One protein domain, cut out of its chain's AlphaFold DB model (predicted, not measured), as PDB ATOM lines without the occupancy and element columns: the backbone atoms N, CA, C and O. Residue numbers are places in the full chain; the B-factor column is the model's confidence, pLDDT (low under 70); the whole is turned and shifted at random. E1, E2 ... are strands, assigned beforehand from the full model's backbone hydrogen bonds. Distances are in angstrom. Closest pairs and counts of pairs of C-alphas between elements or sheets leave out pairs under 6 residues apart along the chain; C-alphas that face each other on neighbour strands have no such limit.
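AT A GLANCE: This is residues 230 to 324 of the 415 residues of an uncharacterized protein of Gemmatimonadetes bacterium (UniProt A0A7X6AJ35). One strongly twisted sheet of six strands curls into an open trough, each strand folding back beside the one before; the hairpin of the longest strands, E1 and E2, reaches well past the shorter E3 to E6 at one end. Residues 230 to 242 cross the outside of the curl from E6 to E1, while the last residues, 319 to 324, turn back over its hollow side. The printed part has 95 residues with no named helix and six named strands, in the order E1 to E6 both along the chain and across the antiparallel sheet, and its class is all strand. It is compact, with a radius of gyration of the C-alphas of 13.1 A and spans of 39 by 28 by 25 A.

HOW THE PARTS SIT: Start at residues 230 to 231, which pair antiparallel with residues 311 to 312 of E6, residues 311 to 318. Go on to E1, residues 243 to 254, and E2, residues 257 to 267: they form a hairpin at 164 degrees, with N 248 and O 263 2.9 A apart, within hydrogen-bond range. E3, residues 273 to 279, forms a hairpin with E2 at 148 degrees; look for N 276 and O 264, 2.9 A apart. E4, residues 282 to 289, follows as a hairpin with E3 at 156 degrees, with N 277 and O 285 2.8 A apart. E5, residues 295 to 301, forms a hairpin with E4 at 151 degrees, where N 286 and O 300 are 2.8 A apart. E5 and E6 form the last hairpin, at 154 degrees, with N 301 and O 311 2.8 A apart. The six make a meander, each strand the antiparallel neighbour of the one before. The edge strands E1 and E6 are apart. From edge to edge the strands' lines turn by 99 degrees, and the way across the sheet turns by 55 degrees.

IN THESE COORDINATES: Find C-alpha 243 at (31.956, -47.648, 31.878); from there E1 runs 32.3 A to C-alpha 254 at (45.461, -18.623, 36.199). E2 comes back over 31.5 A. E3 measures 19.3 A, E4 21.2 A and E5 17.7 A. E6 measures 20.4 A, bends by 62 degrees at residue 314 and ends at C-alpha 318, (44.972, -32.225, 22.810).

THE WHOLE: The two C-alphas farthest apart are those of Gly 240 and Glu 256, at 40.3 A. The printed part has no cut. The links from E1 through to E5 are tight, and E5 to E6 is a short link of 9 residues. Mean pLDDT of the printed part is 87.9; look for the low confidence at residues 255 to 256, which are under 70.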
ATOM      1  N   GLU A 230      27.342 -25.912  15.503       93.00
ATOM      2  CA  GLU A 230      26.037 -26.406  15.078       93.00
ATOM      3  C   GLU A 230      25.071 -26.319  16.274       93.00
ATOM      4  O   GLU A 230      25.441 -26.680  17.395       93.00
ATOM      5  N   ILE A 231      23.849 -25.827  16.040       91.19
ATOM      6  CA  ILE A 231      22.773 -25.782  17.042       91.19
ATOM      7  C   ILE A 231      21.756 -26.882  16.733       91.19
ATOM      8  O   ILE A 231      21.212 -26.949  15.628       91.19
ATOM      9  N   GLY A 232      21.505 -27.738  17.716       87.06
ATOM     10  CA  GLY A 232      20.624 -28.898  17.645       87.06
ATOM     11  C   GLY A 232      20.989 -29.937  18.713       87.06
ATOM     12  O   GLY A 232      22.086 -29.890  19.267       87.06
ATOM     13  N   PRO A 233      20.097 -30.895  19.018       79.31
ATOM     14  CA  PRO A 233      20.307 -31.856  20.101       79.31
ATOM     15  C   PRO A 233      21.588 -32.678  19.891       79.31
ATOM     16  O   PRO A 233      21.703 -33.439  18.926       79.31
ATOM     17  N   ALA A 234      22.544 -32.550  20.813       79.50
ATOM     18  CA  ALA A 234      23.824 -33.235  20.741       79.50
ATOM     19  C   ALA A 234      23.658 -34.748  20.961       79.50
ATOM     20  O   ALA A 234      23.207 -35.209  22.013       79.50
ATOM     21  N   ALA A 235      24.083 -35.546  19.981       78.69
ATOM     22  CA  ALA A 235      24.086 -37.001  20.084       78.69
ATOM     23  C   ALA A 235      25.215 -37.494  21.015       78.69
ATOM     24  O   ALA A 235      26.360 -37.704  20.591       78.69
ATOM     25  N   GLY A 236      24.886 -37.684  22.294       77.81
ATOM     26  CA  GLY A 236      25.740 -38.378  23.258       77.81
ATOM     27  C   GLY A 236      25.787 -39.900  23.028       77.81
ATOM     28  O   GLY A 236      24.872 -40.459  22.418       77.81
ATOM     29  N   PRO A 237      26.831 -40.597  23.515       80.25
ATOM     30  CA  PRO A 237      26.873 -42.056  23.529       80.25
ATOM     31  C   PRO A 237      25.727 -42.625  24.384       80.25
ATOM     32  O   PRO A 237      25.291 -41.981  25.345       80.25
ATOM     33  N   PRO A 238      25.247 -43.847  24.092       81.19
ATOM     34  CA  PRO A 238      24.196 -44.478  24.879       81.19
ATOM     35  C   PRO A 238      24.664 -44.688  26.326       81.19
ATOM     36  O   PRO A 238      25.553 -45.496  26.589       81.19
ATOM     37  N   LEU A 239      24.040 -43.979  27.275       76.06
ATOM     38  CA  LEU A 239      24.479 -43.917  28.679       76.06
ATOM     39  C   LEU A 239      24.622 -45.298  29.344       76.06
ATOM     40  O   LEU A 239      25.535 -45.511  30.133       76.06
ATOM     41  N   GLY A 240      23.760 -46.257  28.989       75.50
ATOM     42  CA  GLY A 240      23.816 -47.634  29.499       75.50
ATOM     43  C   GLY A 240      25.010 -48.468  29.007       75.50
ATOM     44  O   GLY A 240      25.209 -49.572  29.502       75.50
ATOM     45  N   ALA A 241      25.793 -47.959  28.050       84.75
ATOM     46  CA  ALA A 241      27.009 -48.587  27.531       84.75
ATOM     47  C   ALA A 241      28.302 -47.910  28.036       84.75
ATOM     48  O   ALA A 241      29.393 -48.286  27.608       84.75
ATOM     49  N   LEU A 242      28.191 -46.907  28.915       90.44
ATOM     50  CA  LEU A 242      29.333 -46.190  29.480       90.44
ATOM     51  C   LEU A 242      29.908 -46.915  30.700       90.44
ATOM     52  O   LEU A 242      29.196 -47.199  31.665       90.44
ATOM     53  N   ARG A 243      31.225 -47.147  30.705       92.31
ATOM     54  CA  ARG A 243      31.956 -47.648  31.878       92.31
ATOM     55  C   ARG A 243      32.632 -46.487  32.604       92.31
ATOM     56  O   ARG A 243      33.449 -45.791  32.016       92.31
ATOM     57  N   TYR A 244      32.323 -46.290  33.884       91.06
ATOM     58  CA  TYR A 244      33.000 -45.283  34.710       91.06
ATOM     59  C   TYR A 244      34.500 -45.599  34.822       91.06
ATOM     60  O   TYR A 244      34.864 -46.667  35.319       91.06
ATOM     61  N   ALA A 245      35.354 -44.674  34.381       89.44
ATOM     62  CA  ALA A 245      36.812 -44.809  34.437       89.44
ATOM     63  C   ALA A 245      37.439 -44.009  35.592       89.44
ATOM     64  O   ALA A 245      38.535 -44.331  36.047       89.44
ATOM     65  N   GLY A 246      36.748 -42.981  36.088       88.56
ATOM     66  CA  GLY A 246      37.174 -42.183  37.236       88.56
ATOM     67  C   GLY A 246      36.668 -40.746  37.169       88.56
ATOM     68  O   GLY A 246      36.099 -40.312  36.170       88.56
ATOM     69  N   SER A 247      36.919 -39.983  38.227       89.06
ATOM     70  CA  SER A 247      36.654 -38.543  38.274       89.06
ATOM     71  C   SER A 247      37.771 -37.818  39.014       89.06
ATOM     72  O   SER A 247      38.488 -38.418  39.820       89.06
ATOM     73  N   ARG A 248      37.939 -36.528  38.723       86.12
ATOM     74  CA  ARG A 248      38.957 -35.675  39.333       86.12
ATOM     75  C   ARG A 248      38.424 -34.258  39.504       86.12
ATOM     76  O   ARG A 248      37.891 -33.673  38.568       86.12
ATOM     77  N   ARG A 249      38.606 -33.700  40.702       83.56
ATOM     78  CA  ARG A 249      38.521 -32.252  40.920       83.56
ATOM     79  C   ARG A 249      39.890 -31.645  40.659       83.56
ATOM     80  O   ARG A 249      40.875 -32.115  41.231       83.56
ATOM     81  N   THR A 250      39.945 -30.614  39.828       78.12
ATOM     82  CA  THR A 250      41.181 -29.905  39.487       78.12
ATOM     83  C   THR A 250      40.926 -28.403  39.512       78.12
ATOM     84  O   THR A 250      39.911 -27.935  39.003       78.12
ATOM     85  N   MET A 251      41.871 -27.649  40.071       77.94
ATOM     86  CA  MET A 251      41.970 -26.209  39.839       77.94
ATOM     87  C   MET A 251      42.724 -25.995  38.521       77.94
ATOM     88  O   MET A 251      43.864 -26.440  38.394       77.94
ATOM     89  N   CYS A 252      42.106 -25.329  37.554       77.19
ATOM     90  CA  CYS A 252      42.737 -24.912  36.303       77.19
ATOM     91  C   CYS A 252      42.406 -23.441  36.007       77.19
ATOM     92  O   CYS A 252      41.556 -22.855  36.666       77.19
ATOM     93  N   GLY A 253      43.107 -22.812  35.063       76.00
ATOM     94  CA  GLY A 253      43.088 -21.347  34.921       76.00
ATOM     95  C   GLY A 253      44.317 -20.693  35.554       76.00
ATOM     96  O   GLY A 253      45.277 -21.383  35.907       76.00
ATOM     97  N   GLU A 254      44.315 -19.365  35.660       70.88
ATOM     98  CA  GLU A 254      45.461 -18.623  36.199       70.88
ATOM     99  C   GLU A 254      45.582 -18.766  37.731       70.88
ATOM    100  O   GLU A 254      44.560 -18.855  38.417       70.88
ATOM    101  N   PRO A 255      46.806 -18.755  38.301       65.88
ATOM    102  CA  PRO A 255      47.034 -18.819  39.751       65.88
ATOM    103  C   PRO A 255      46.235 -17.793  40.570       65.88
ATOM    104  O   PRO A 255      45.811 -18.075  41.691       65.88
ATOM    105  N   GLU A 256      46.033 -16.607  40.002       66.00
ATOM    106  CA  GLU A 256      45.329 -15.468  40.584       66.00
ATOM    107  C   GLU A 256      43.798 -15.589  40.477       66.00
ATOM    108  O   GLU A 256      43.081 -14.972  41.264       66.00
ATOM    109  N   SER A 257      43.293 -16.381  39.523       72.81
ATOM    110  CA  SER A 257      41.861 -16.609  39.261       72.81
ATOM    111  C   SER A 257      41.573 -18.088  38.942       72.81
ATOM    112  O   SER A 257      41.171 -18.413  37.821       72.81
ATOM    113  N   PRO A 258      41.789 -19.012  39.897       75.19
ATOM    114  CA  PRO A 258      41.678 -20.439  39.630       75.19
ATOM    115  C   PRO A 258      40.210 -20.889  39.561       75.19
ATOM    116  O   PRO A 258      39.407 -20.612  40.454       75.19
ATOM    117  N   MET A 259      39.881 -21.641  38.516       84.25
ATOM    118  CA  MET A 259      38.584 -22.257  38.248       84.25
ATOM    119  C   MET A 259      38.599 -23.713  38.735       84.25
ATOM    120  O   MET A 259      39.430 -24.508  38.296       84.25
ATOM    121  N   GLU A 260      37.689 -24.084  39.639       86.12
ATOM    122  CA  GLU A 260      37.501 -25.492  40.013       86.12
ATOM    123  C   GLU A 260      36.630 -26.195  38.966       86.12
ATOM    124  O   GLU A 260      35.490 -25.791  38.733       86.12
ATOM    125  N   LEU A 261      37.150 -27.269  38.369       89.88
ATOM    126  CA  LEU A 261      36.397 -28.192  37.524       89.88
ATOM    127  C   LEU A 261      36.332 -29.576  38.164       89.88
ATOM    128  O   LEU A 261      37.337 -30.084  38.667       89.88
ATOM    129  N   LEU A 262      35.174 -30.224  38.059       92.19
ATOM    130  CA  LEU A 262      35.040 -31.663  38.258       92.19
ATOM    131  C   LEU A 262      34.933 -32.335  36.885       92.19
ATOM    132  O   LEU A 262      33.909 -32.242  36.210       92.19
ATOM    133  N   SER A 263      35.987 -33.041  36.481       94.12
ATOM    134  CA  SER A 263      35.942 -33.933  35.327       94.12
ATOM    135  C   SER A 263      35.486 -35.325  35.760       94.12
ATOM    136  O   SER A 263      35.910 -35.849  36.793       94.12
ATOM    137  N   THR A 264      34.629 -35.957  34.960       94.81
ATOM    138  CA  THR A 264      34.333 -37.394  35.075       94.81
ATOM    139  C   THR A 264      34.536 -38.053  33.723       94.81
ATOM    140  O   THR A 264      33.993 -37.592  32.721       94.81
ATOM    141  N   VAL A 265      35.335 -39.117  33.701       94.94
ATOM    142  CA  VAL A 265      35.711 -39.851  32.493       94.94
ATOM    143  C   VAL A 265      34.975 -41.183  32.456       94.94
ATOM    144  O   VAL A 265      34.982 -41.960  33.415       94.94
ATOM    145  N   TRP A 266      34.382 -41.450  31.301       94.62
ATOM    146  CA  TRP A 266      33.682 -42.674  30.960       94.62
ATOM    147  C   TRP A 266      34.330 -43.284  29.719       94.62
ATOM    148  O   TRP A 266      34.682 -42.566  28.787       94.62
ATOM    149  N   GLU A 267      34.474 -44.601  29.680       93.81
ATOM    150  CA  GLU A 267      34.848 -45.327  28.466       93.81
ATOM    151  C   GLU A 267      33.581 -45.724  27.701       93.81
ATOM    152  O   GLU A 267      32.599 -46.171  28.305       93.81
ATOM    153  N   THR A 268      33.598 -45.559  26.379       91.56
ATOM    154  CA  THR A 268      32.510 -45.983  25.491       91.56
ATOM    155  C   THR A 268      32.685 -47.448  25.084       91.56
ATOM    156  O   THR A 268      33.787 -47.999  25.132       91.56
ATOM    157  N   ALA A 269      31.608 -48.094  24.629       88.69
ATOM    158  CA  ALA A 269      31.677 -49.456  24.085       88.69
ATOM    159  C   ALA A 269      32.539 -49.573  22.810       88.69
ATOM    160  O   ALA A 269      32.970 -50.670  22.463       88.69
ATOM    161  N   GLU A 270      32.801 -48.451  22.133       86.94
ATOM    162  CA  GLU A 270      33.631 -48.356  20.925       86.94
ATOM    163  C   GLU A 270      35.129 -48.169  21.253       86.94
ATOM    164  O   GLU A 270      35.965 -48.284  20.364       86.94
ATOM    165  N   GLY A 271      35.482 -47.953  22.530       85.81
ATOM    166  CA  GLY A 271      36.863 -47.868  23.029       85.81
ATOM    167  C   GLY A 271      37.329 -46.461  23.424       85.81
ATOM    168  O   GLY A 271      38.279 -46.340  24.207       85.81
ATOM    169  N   GLY A 272      36.635 -45.426  22.943       92.56
ATOM    170  CA  GLY A 272      36.906 -44.015  23.227       92.56
ATOM    171  C   GLY A 272      36.564 -43.557  24.649       92.56
ATOM    172  O   GLY A 272      36.069 -44.312  25.492       92.56
ATOM    173  N   ARG A 273      36.812 -42.271  24.910       95.06
ATOM    174  CA  ARG A 273      36.520 -41.548  26.153       95.06
ATOM    175  C   ARG A 273      35.416 -40.506  25.947       95.06
ATOM    176  O   ARG A 273      35.489 -39.635  25.086       95.06
ATOM    177  N   PHE A 274      34.416 -40.555  26.820       95.56
ATOM    178  CA  PHE A 274      33.416 -39.509  27.016       95.56
ATOM    179  C   PHE A 274      33.701 -38.803  28.341       95.56
ATOM    180  O   PHE A 274      33.795 -39.452  29.385       95.56
ATOM    181  N   ILE A 275      33.865 -37.482  28.311       95.94
ATOM    182  CA  ILE A 275      34.275 -36.697  29.479       95.94
ATOM    183  C   ILE A 275      33.215 -35.644  29.772       95.94
ATOM    184  O   ILE A 275      32.936 -34.788  28.935       95.94
ATOM    185  N   THR A 276      32.649 -35.679  30.975       94.94
ATOM    186  CA  THR A 276      31.695 -34.673  31.453       94.94
ATOM    187  C   THR A 276      32.412 -33.660  32.338       94.94
ATOM    188  O   THR A 276      33.106 -34.059  33.278       94.94
ATOM    189  N   LEU A 277      32.225 -32.369  32.065       94.75
ATOM    190  CA  LEU A 277      32.781 -31.261  32.843       94.75
ATOM    191  C   LEU A 277      31.682 -30.596  33.669       94.75
ATOM    192  O   LEU A 277      30.779 -29.960  33.114       94.75
ATOM    193  N   ASP A 278      31.780 -30.724  34.989       92.88
ATOM    194  CA  ASP A 278      30.980 -29.963  35.944       92.88
ATOM    195  C   ASP A 278      31.721 -28.685  36.359       92.88
ATOM    196  O   ASP A 278      32.893 -28.719  36.751       92.88
ATOM    197  N   TYR A 279      31.005 -27.564  36.246       89.12
ATOM    198  CA  TYR A 279      31.384 -26.263  36.774       89.12
ATOM    199  C   TYR A 279      30.195 -25.657  37.527       89.12
ATOM    200  O   TYR A 279      29.075 -25.603  37.017       89.12
ATOM    201  N   GLY A 280      30.431 -25.199  38.758       84.75
ATOM    202  CA  GLY A 280      29.381 -24.630  39.610       84.75
ATOM    203  C   GLY A 280      28.364 -25.642  40.166       84.75
ATOM    204  O   GLY A 280      27.334 -25.219  40.688       84.75
ATOM    205  N   GLY A 281      28.627 -26.953  40.088       85.69
ATOM    206  CA  GLY A 281      27.700 -28.007  40.526       85.69
ATOM    207  C   GLY A 281      26.683 -28.417  39.455       85.69
ATOM    208  O   GLY A 281      25.606 -28.917  39.788       85.69
ATOM    209  N   LYS A 282      26.996 -28.155  38.183       90.00
ATOM    210  CA  LYS A 282      26.226 -28.544  36.998       90.00
ATOM    211  C   LYS A 282      27.186 -29.015  35.916       90.00
ATOM    212  O   LYS A 282      28.199 -28.362  35.675       90.00
ATOM    213  N   VAL A 283      26.836 -30.077  35.189       91.88
ATOM    214  CA  VAL A 283      27.547 -30.423  33.948       91.88
ATOM    215  C   VAL A 283      27.243 -29.344  32.909       91.88
ATOM    216  O   VAL A 283      26.083 -29.127  32.581       91.88
ATOM    217  N   ARG A 284      28.274 -28.647  32.420       92.25
ATOM    218  CA  ARG A 284      28.143 -27.562  31.425       92.25
ATOM    219  C   ARG A 284      28.619 -27.977  30.038       92.25
ATOM    220  O   ARG A 284      28.173 -27.421  29.039       92.25
ATOM    221  N   LYS A 285      29.542 -28.940  29.966       94.25
ATOM    222  CA  LYS A 285      30.217 -29.326  28.723       94.25
ATOM    223  C   LYS A 285      30.581 -30.808  28.708       94.25
ATOM    224  O   LYS A 285      30.942 -31.386  29.733       94.25
ATOM    225  N   HIS A 286      30.510 -31.400  27.527       95.56
ATOM    226  CA  HIS A 286      30.994 -32.733  27.210       95.56
ATOM    227  C   HIS A 286      32.128 -32.649  26.194       95.56
ATOM    228  O   HIS A 286      32.054 -31.872  25.238       95.56
ATOM    229  N   LEU A 287      33.134 -33.496  26.380       95.75
ATOM    230  CA  LEU A 287      34.226 -33.720  25.441       95.75
ATOM    231  C   LEU A 287      34.171 -35.173  24.974       95.75
ATOM    232  O   LEU A 287      33.855 -36.074  25.761       95.75
ATOM    233  N   PHE A 288      34.503 -35.394  23.710       95.25
ATOM    234  CA  PHE A 288      34.629 -36.717  23.120       95.25
ATOM    235  C   PHE A 288      36.039 -36.847  22.553       95.25
ATOM    236  O   PHE A 288      36.475 -35.957  21.830       95.25
ATOM    237  N   ASP A 289      36.702 -37.931  22.935       94.94
ATOM    238  CA  ASP A 289      37.953 -38.452  22.384       94.94
ATOM    239  C   ASP A 289      37.593 -39.862  21.898       94.94
ATOM    240  O   ASP A 289      37.415 -40.779  22.705       94.94
ATOM    241  N   LEU A 290      37.251 -39.987  20.618       90.94
ATOM    242  CA  LEU A 290      36.462 -41.101  20.087       90.94
ATOM    243  C   LEU A 290      37.292 -42.371  19.898       90.94
ATOM    244  O   LEU A 290      36.748 -43.463  20.080       90.94
ATOM    245  N   ASP A 291      38.580 -42.247  19.575       90.56
ATOM    246  CA  ASP A 291      39.484 -43.381  19.344       90.56
ATOM    247  C   ASP A 291      40.482 -43.649  20.489       90.56
ATOM    248  O   ASP A 291      41.148 -44.691  20.486       90.56
ATOM    249  N   ARG A 292      40.499 -42.787  21.520       90.44
ATOM    250  CA  ARG A 292      41.389 -42.842  22.693       90.44
ATOM    251  C   ARG A 292      42.843 -42.446  22.386       90.44
ATOM    252  O   ARG A 292      43.716 -42.736  23.214       90.44
ATOM    253  N   ASP A 293      43.127 -41.774  21.269       89.25
ATOM    254  CA  ASP A 293      44.469 -41.265  20.953       89.25
ATOM    255  C   ASP A 293      44.909 -40.108  21.876       89.25
ATOM    256  O   ASP A 293      46.106 -39.894  22.078       89.25
ATOM    257  N   GLY A 294      43.955 -39.441  22.539       88.62
ATOM    258  CA  GLY A 294      44.213 -38.276  23.388       88.62
ATOM    259  C   GLY A 294      43.950 -36.932  22.714       88.62
ATOM    260  O   GLY A 294      44.360 -35.907  23.253       88.62
ATOM    261  N   VAL A 295      43.238 -36.909  21.593       90.69
ATOM    262  CA  VAL A 295      42.705 -35.718  20.938       90.69
ATOM    263  C   VAL A 295      41.191 -35.686  21.128       90.69
ATOM    264  O   VAL A 295      40.480 -36.654  20.902       90.69
ATOM    265  N   ILE A 296      40.674 -34.535  21.543       93.19
ATOM    266  CA  ILE A 296      39.240 -34.267  21.591       93.19
ATOM    267  C   ILE A 296      38.804 -33.847  20.185       93.19
ATOM    268  O   ILE A 296      39.201 -32.773  19.715       93.19
ATOM    269  N   GLU A 297      37.985 -34.659  19.515       94.12
ATOM    270  CA  GLU A 297      37.500 -34.398  18.149       94.12
ATOM    271  C   GLU A 297      36.085 -33.803  18.119       94.12
ATOM    272  O   GLU A 297      35.621 -33.320  17.078       94.12
ATOM    273  N   ARG A 298      35.385 -33.788  19.260       94.06
ATOM    274  CA  ARG A 298      34.076 -33.139  19.405       94.06
ATOM    275  C   ARG A 298      33.879 -32.555  20.799       94.06
ATOM    276  O   ARG A 298      34.296 -33.124  21.805       94.06
ATOM    277  N   GLU A 299      33.144 -31.453  20.853       94.94
ATOM    278  CA  GLU A 299      32.664 -30.828  22.083       94.94
ATOM    279  C   GLU A 299      31.166 -30.535  21.949       94.94
ATOM    280  O   GLU A 299      30.703 -30.148  20.876       94.94
ATOM    281  N   SER A 300      30.408 -30.690  23.034       95.25
ATOM    282  CA  SER A 300      29.017 -30.220  23.110       95.25
ATOM    283  C   SER A 300      28.746 -29.575  24.459       95.25
ATOM    284  O   SER A 300      29.207 -30.098  25.473       95.25
ATOM    285  N   TRP A 301      27.982 -28.493  24.504       94.25
ATOM    286  CA  TRP A 301      27.686 -27.758  25.730       94.25
ATOM    287  C   TRP A 301      26.215 -27.369  25.845       94.25
ATOM    288  O   TRP A 301      25.464 -27.341  24.869       94.25
ATOM    289  N   ASP A 302      25.844 -27.098  27.086       91.38
ATOM    290  CA  ASP A 302      24.578 -26.521  27.512       91.38
ATOM    291  C   ASP A 302      24.799 -24.992  27.599       91.38
ATOM    292  O   ASP A 302      25.558 -24.541  28.464       91.38
ATOM    293  N   PRO A 303      24.235 -24.176  26.684       87.06
ATOM    294  CA  PRO A 303      24.495 -22.740  26.652       87.06
ATOM    295  C   PRO A 303      23.785 -21.951  27.764       87.06
ATOM    296  O   PRO A 303      24.345 -20.962  28.234       87.06
ATOM    297  N   ASP A 304      22.603 -22.365  28.229       88.31
ATOM    298  CA  ASP A 304      21.727 -21.533  29.075       88.31
ATOM    299  C   ASP A 304      21.564 -22.024  30.532       88.31
ATOM    300  O   ASP A 304      21.209 -21.246  31.422       88.31
ATOM    301  N   GLY A 305      21.913 -23.278  30.815       84.69
ATOM    302  CA  GLY A 305      21.850 -23.897  32.134       84.69
ATOM    303  C   GLY A 305      20.623 -24.764  32.392       84.69
ATOM    304  O   GLY A 305      20.413 -25.109  33.567       84.69
ATOM    305  N   ASP A 306      19.825 -25.098  31.375       88.19
ATOM    306  CA  ASP A 306      18.648 -25.967  31.495       88.19
ATOM    307  C   ASP A 306      18.990 -27.476  31.592       88.19
ATOM    308  O   ASP A 306      18.182 -28.257  32.104       88.19
ATOM    309  N   GLY A 307      20.210 -27.872  31.204       85.44
ATOM    310  CA  GLY A 307      20.686 -29.261  31.141       85.44
ATOM    311  C   GLY A 307      20.600 -29.914  29.752       85.44
ATOM    312  O   GLY A 307      20.941 -31.094  29.612       85.44
ATOM    313  N   THR A 308      20.170 -29.175  28.732       89.88
ATOM    314  CA  THR A 308      20.069 -29.589  27.333       89.88
ATOM    315  C   THR A 308      21.357 -29.242  26.593       89.88
ATOM    316  O   THR A 308      21.750 -28.089  26.449       89.88
ATOM    317  N   PHE A 309      22.027 -30.262  26.061       92.12
ATOM    318  CA  PHE A 309      23.232 -30.078  25.256       92.12
ATOM    319  C   PHE A 309      22.823 -29.833  23.806       92.12
ATOM    320  O   PHE A 309      22.630 -30.779  23.044       92.12
ATOM    321  N   GLU A 310      22.633 -28.565  23.448       92.88
ATOM    322  CA  GLU A 310      22.148 -28.148  22.124       92.88
ATOM    323  C   GLU A 310      23.180 -27.414  21.261       92.88
ATOM    324  O   GLU A 310      22.935 -27.184  20.081       92.88
ATOM    325  N   ALA A 311      24.347 -27.070  21.804       93.88
ATOM    326  CA  ALA A 311      25.435 -26.486  21.033       93.88
ATOM    327  C   ALA A 311      26.567 -27.506  20.881       93.88
ATOM    328  O   ALA A 311      27.043 -28.073  21.864       93.88
ATOM    329  N   THR A 312      26.986 -27.776  19.643       94.62
ATOM    330  CA  THR A 312      28.023 -28.768  19.318       94.62
ATOM    331  C   THR A 312      29.043 -28.173  18.354       94.62
ATOM    332  O   THR A 312      28.683 -27.420  17.454       94.62
ATOM    333  N   ARG A 313      30.322 -28.532  18.490       93.50
ATOM    334  CA  ARG A 313      31.341 -28.276  17.460       93.50
ATOM    335  C   ARG A 313      32.276 -29.470  17.306       93.50
ATOM    336  O   ARG A 313      32.487 -30.240  18.245       93.50
ATOM    337  N   ARG A 314      32.867 -29.607  16.119       93.12
ATOM    338  CA  ARG A 314      34.078 -30.426  15.954       93.12
ATOM    339  C   ARG A 314      35.230 -29.751  16.687       93.12
ATOM    340  O   ARG A 314      35.265 -28.529  16.786       93.12
ATOM    341  N   ALA A 315      36.171 -30.541  17.167       91.00
ATOM    342  CA  ALA A 315      37.370 -30.071  17.831       91.00
ATOM    343  C   ALA A 315      38.601 -30.775  17.249       91.00
ATOM    344  O   ALA A 315      38.499 -31.699  16.443       91.00
ATOM    345  N   ARG A 316      39.774 -30.279  17.631       89.88
ATOM    346  CA  ARG A 316      41.051 -30.986  17.523       89.88
ATOM    347  C   ARG A 316      41.957 -30.414  18.604       89.88
ATOM    348  O   ARG A 316      42.840 -29.606  18.332       89.88
ATOM    349  N   LEU A 317      41.608 -30.737  19.841       87.38
ATOM    350  CA  LEU A 317      42.224 -30.206  21.051       87.38
ATOM    351  C   LEU A 317      42.957 -31.351  21.751       87.38
ATOM    352  O   LEU A 317      42.325 -32.356  22.059       87.38
ATOM    353  N   GLU A 318      44.259 -31.224  22.008       87.00
ATOM    354  CA  GLU A 318      44.972 -32.225  22.810       87.00
ATOM    355  C   GLU A 318      44.340 -32.302  24.203       87.00
ATOM    356  O   GLU A 318      44.154 -31.280  24.865       87.00
ATOM    357  N   LEU A 319      43.980 -33.510  24.638       87.31
ATOM    358  CA  LEU A 319      43.237 -33.756  25.866       87.31
ATOM    359  C   LEU A 319      44.050 -33.279  27.079       87.31
ATOM    360  O   LEU A 319      45.024 -33.941  27.455       87.31
ATOM    361  N   PRO A 320      43.649 -32.186  27.762       85.25
ATOM    362  CA  PRO A 320      44.434 -31.667  28.869       85.25
ATOM    363  C   PRO A 320      44.408 -32.679  30.014       85.25
ATOM    364  O   PRO A 320      43.376 -32.895  30.650       85.25
ATOM    365  N   GLY A 321      45.535 -33.332  30.302       80.50
ATOM    366  CA  GLY A 321      45.546 -34.471  31.229       80.50
ATOM    367  C   GLY A 321      45.258 -34.119  32.699       80.50
ATOM    368  O   GLY A 321      45.133 -35.011  33.535       80.50
ATOM    369  N   PHE A 322      45.069 -32.836  33.031       80.62
ATOM    370  CA  PHE A 322      44.456 -32.419  34.296       80.62
ATOM    371  C   PHE A 322      42.958 -32.778  34.397       80.62
ATOM    372  O   PHE A 322      42.409 -32.781  35.500       80.62
ATOM    373  N   LEU A 323      42.310 -33.114  33.273       88.44
ATOM    374  CA  LEU A 323      40.959 -33.681  33.195       88.44
ATOM    375  C   LEU A 323      40.934 -35.200  33.411       88.44
ATOM    376  O   LEU A 323      39.865 -35.766  33.648       88.44
ATOM    377  N   LEU A 324      42.081 -35.876  33.324       87.88
ATOM    378  CA  LEU A 324      42.159 -37.318  33.530       87.88
ATOM    379  C   LEU A 324      42.218 -37.645  35.029       87.88
ATOM    380  O   LEU A 324      42.886 -36.920  35.780       87.88
TER     381      LEU A 324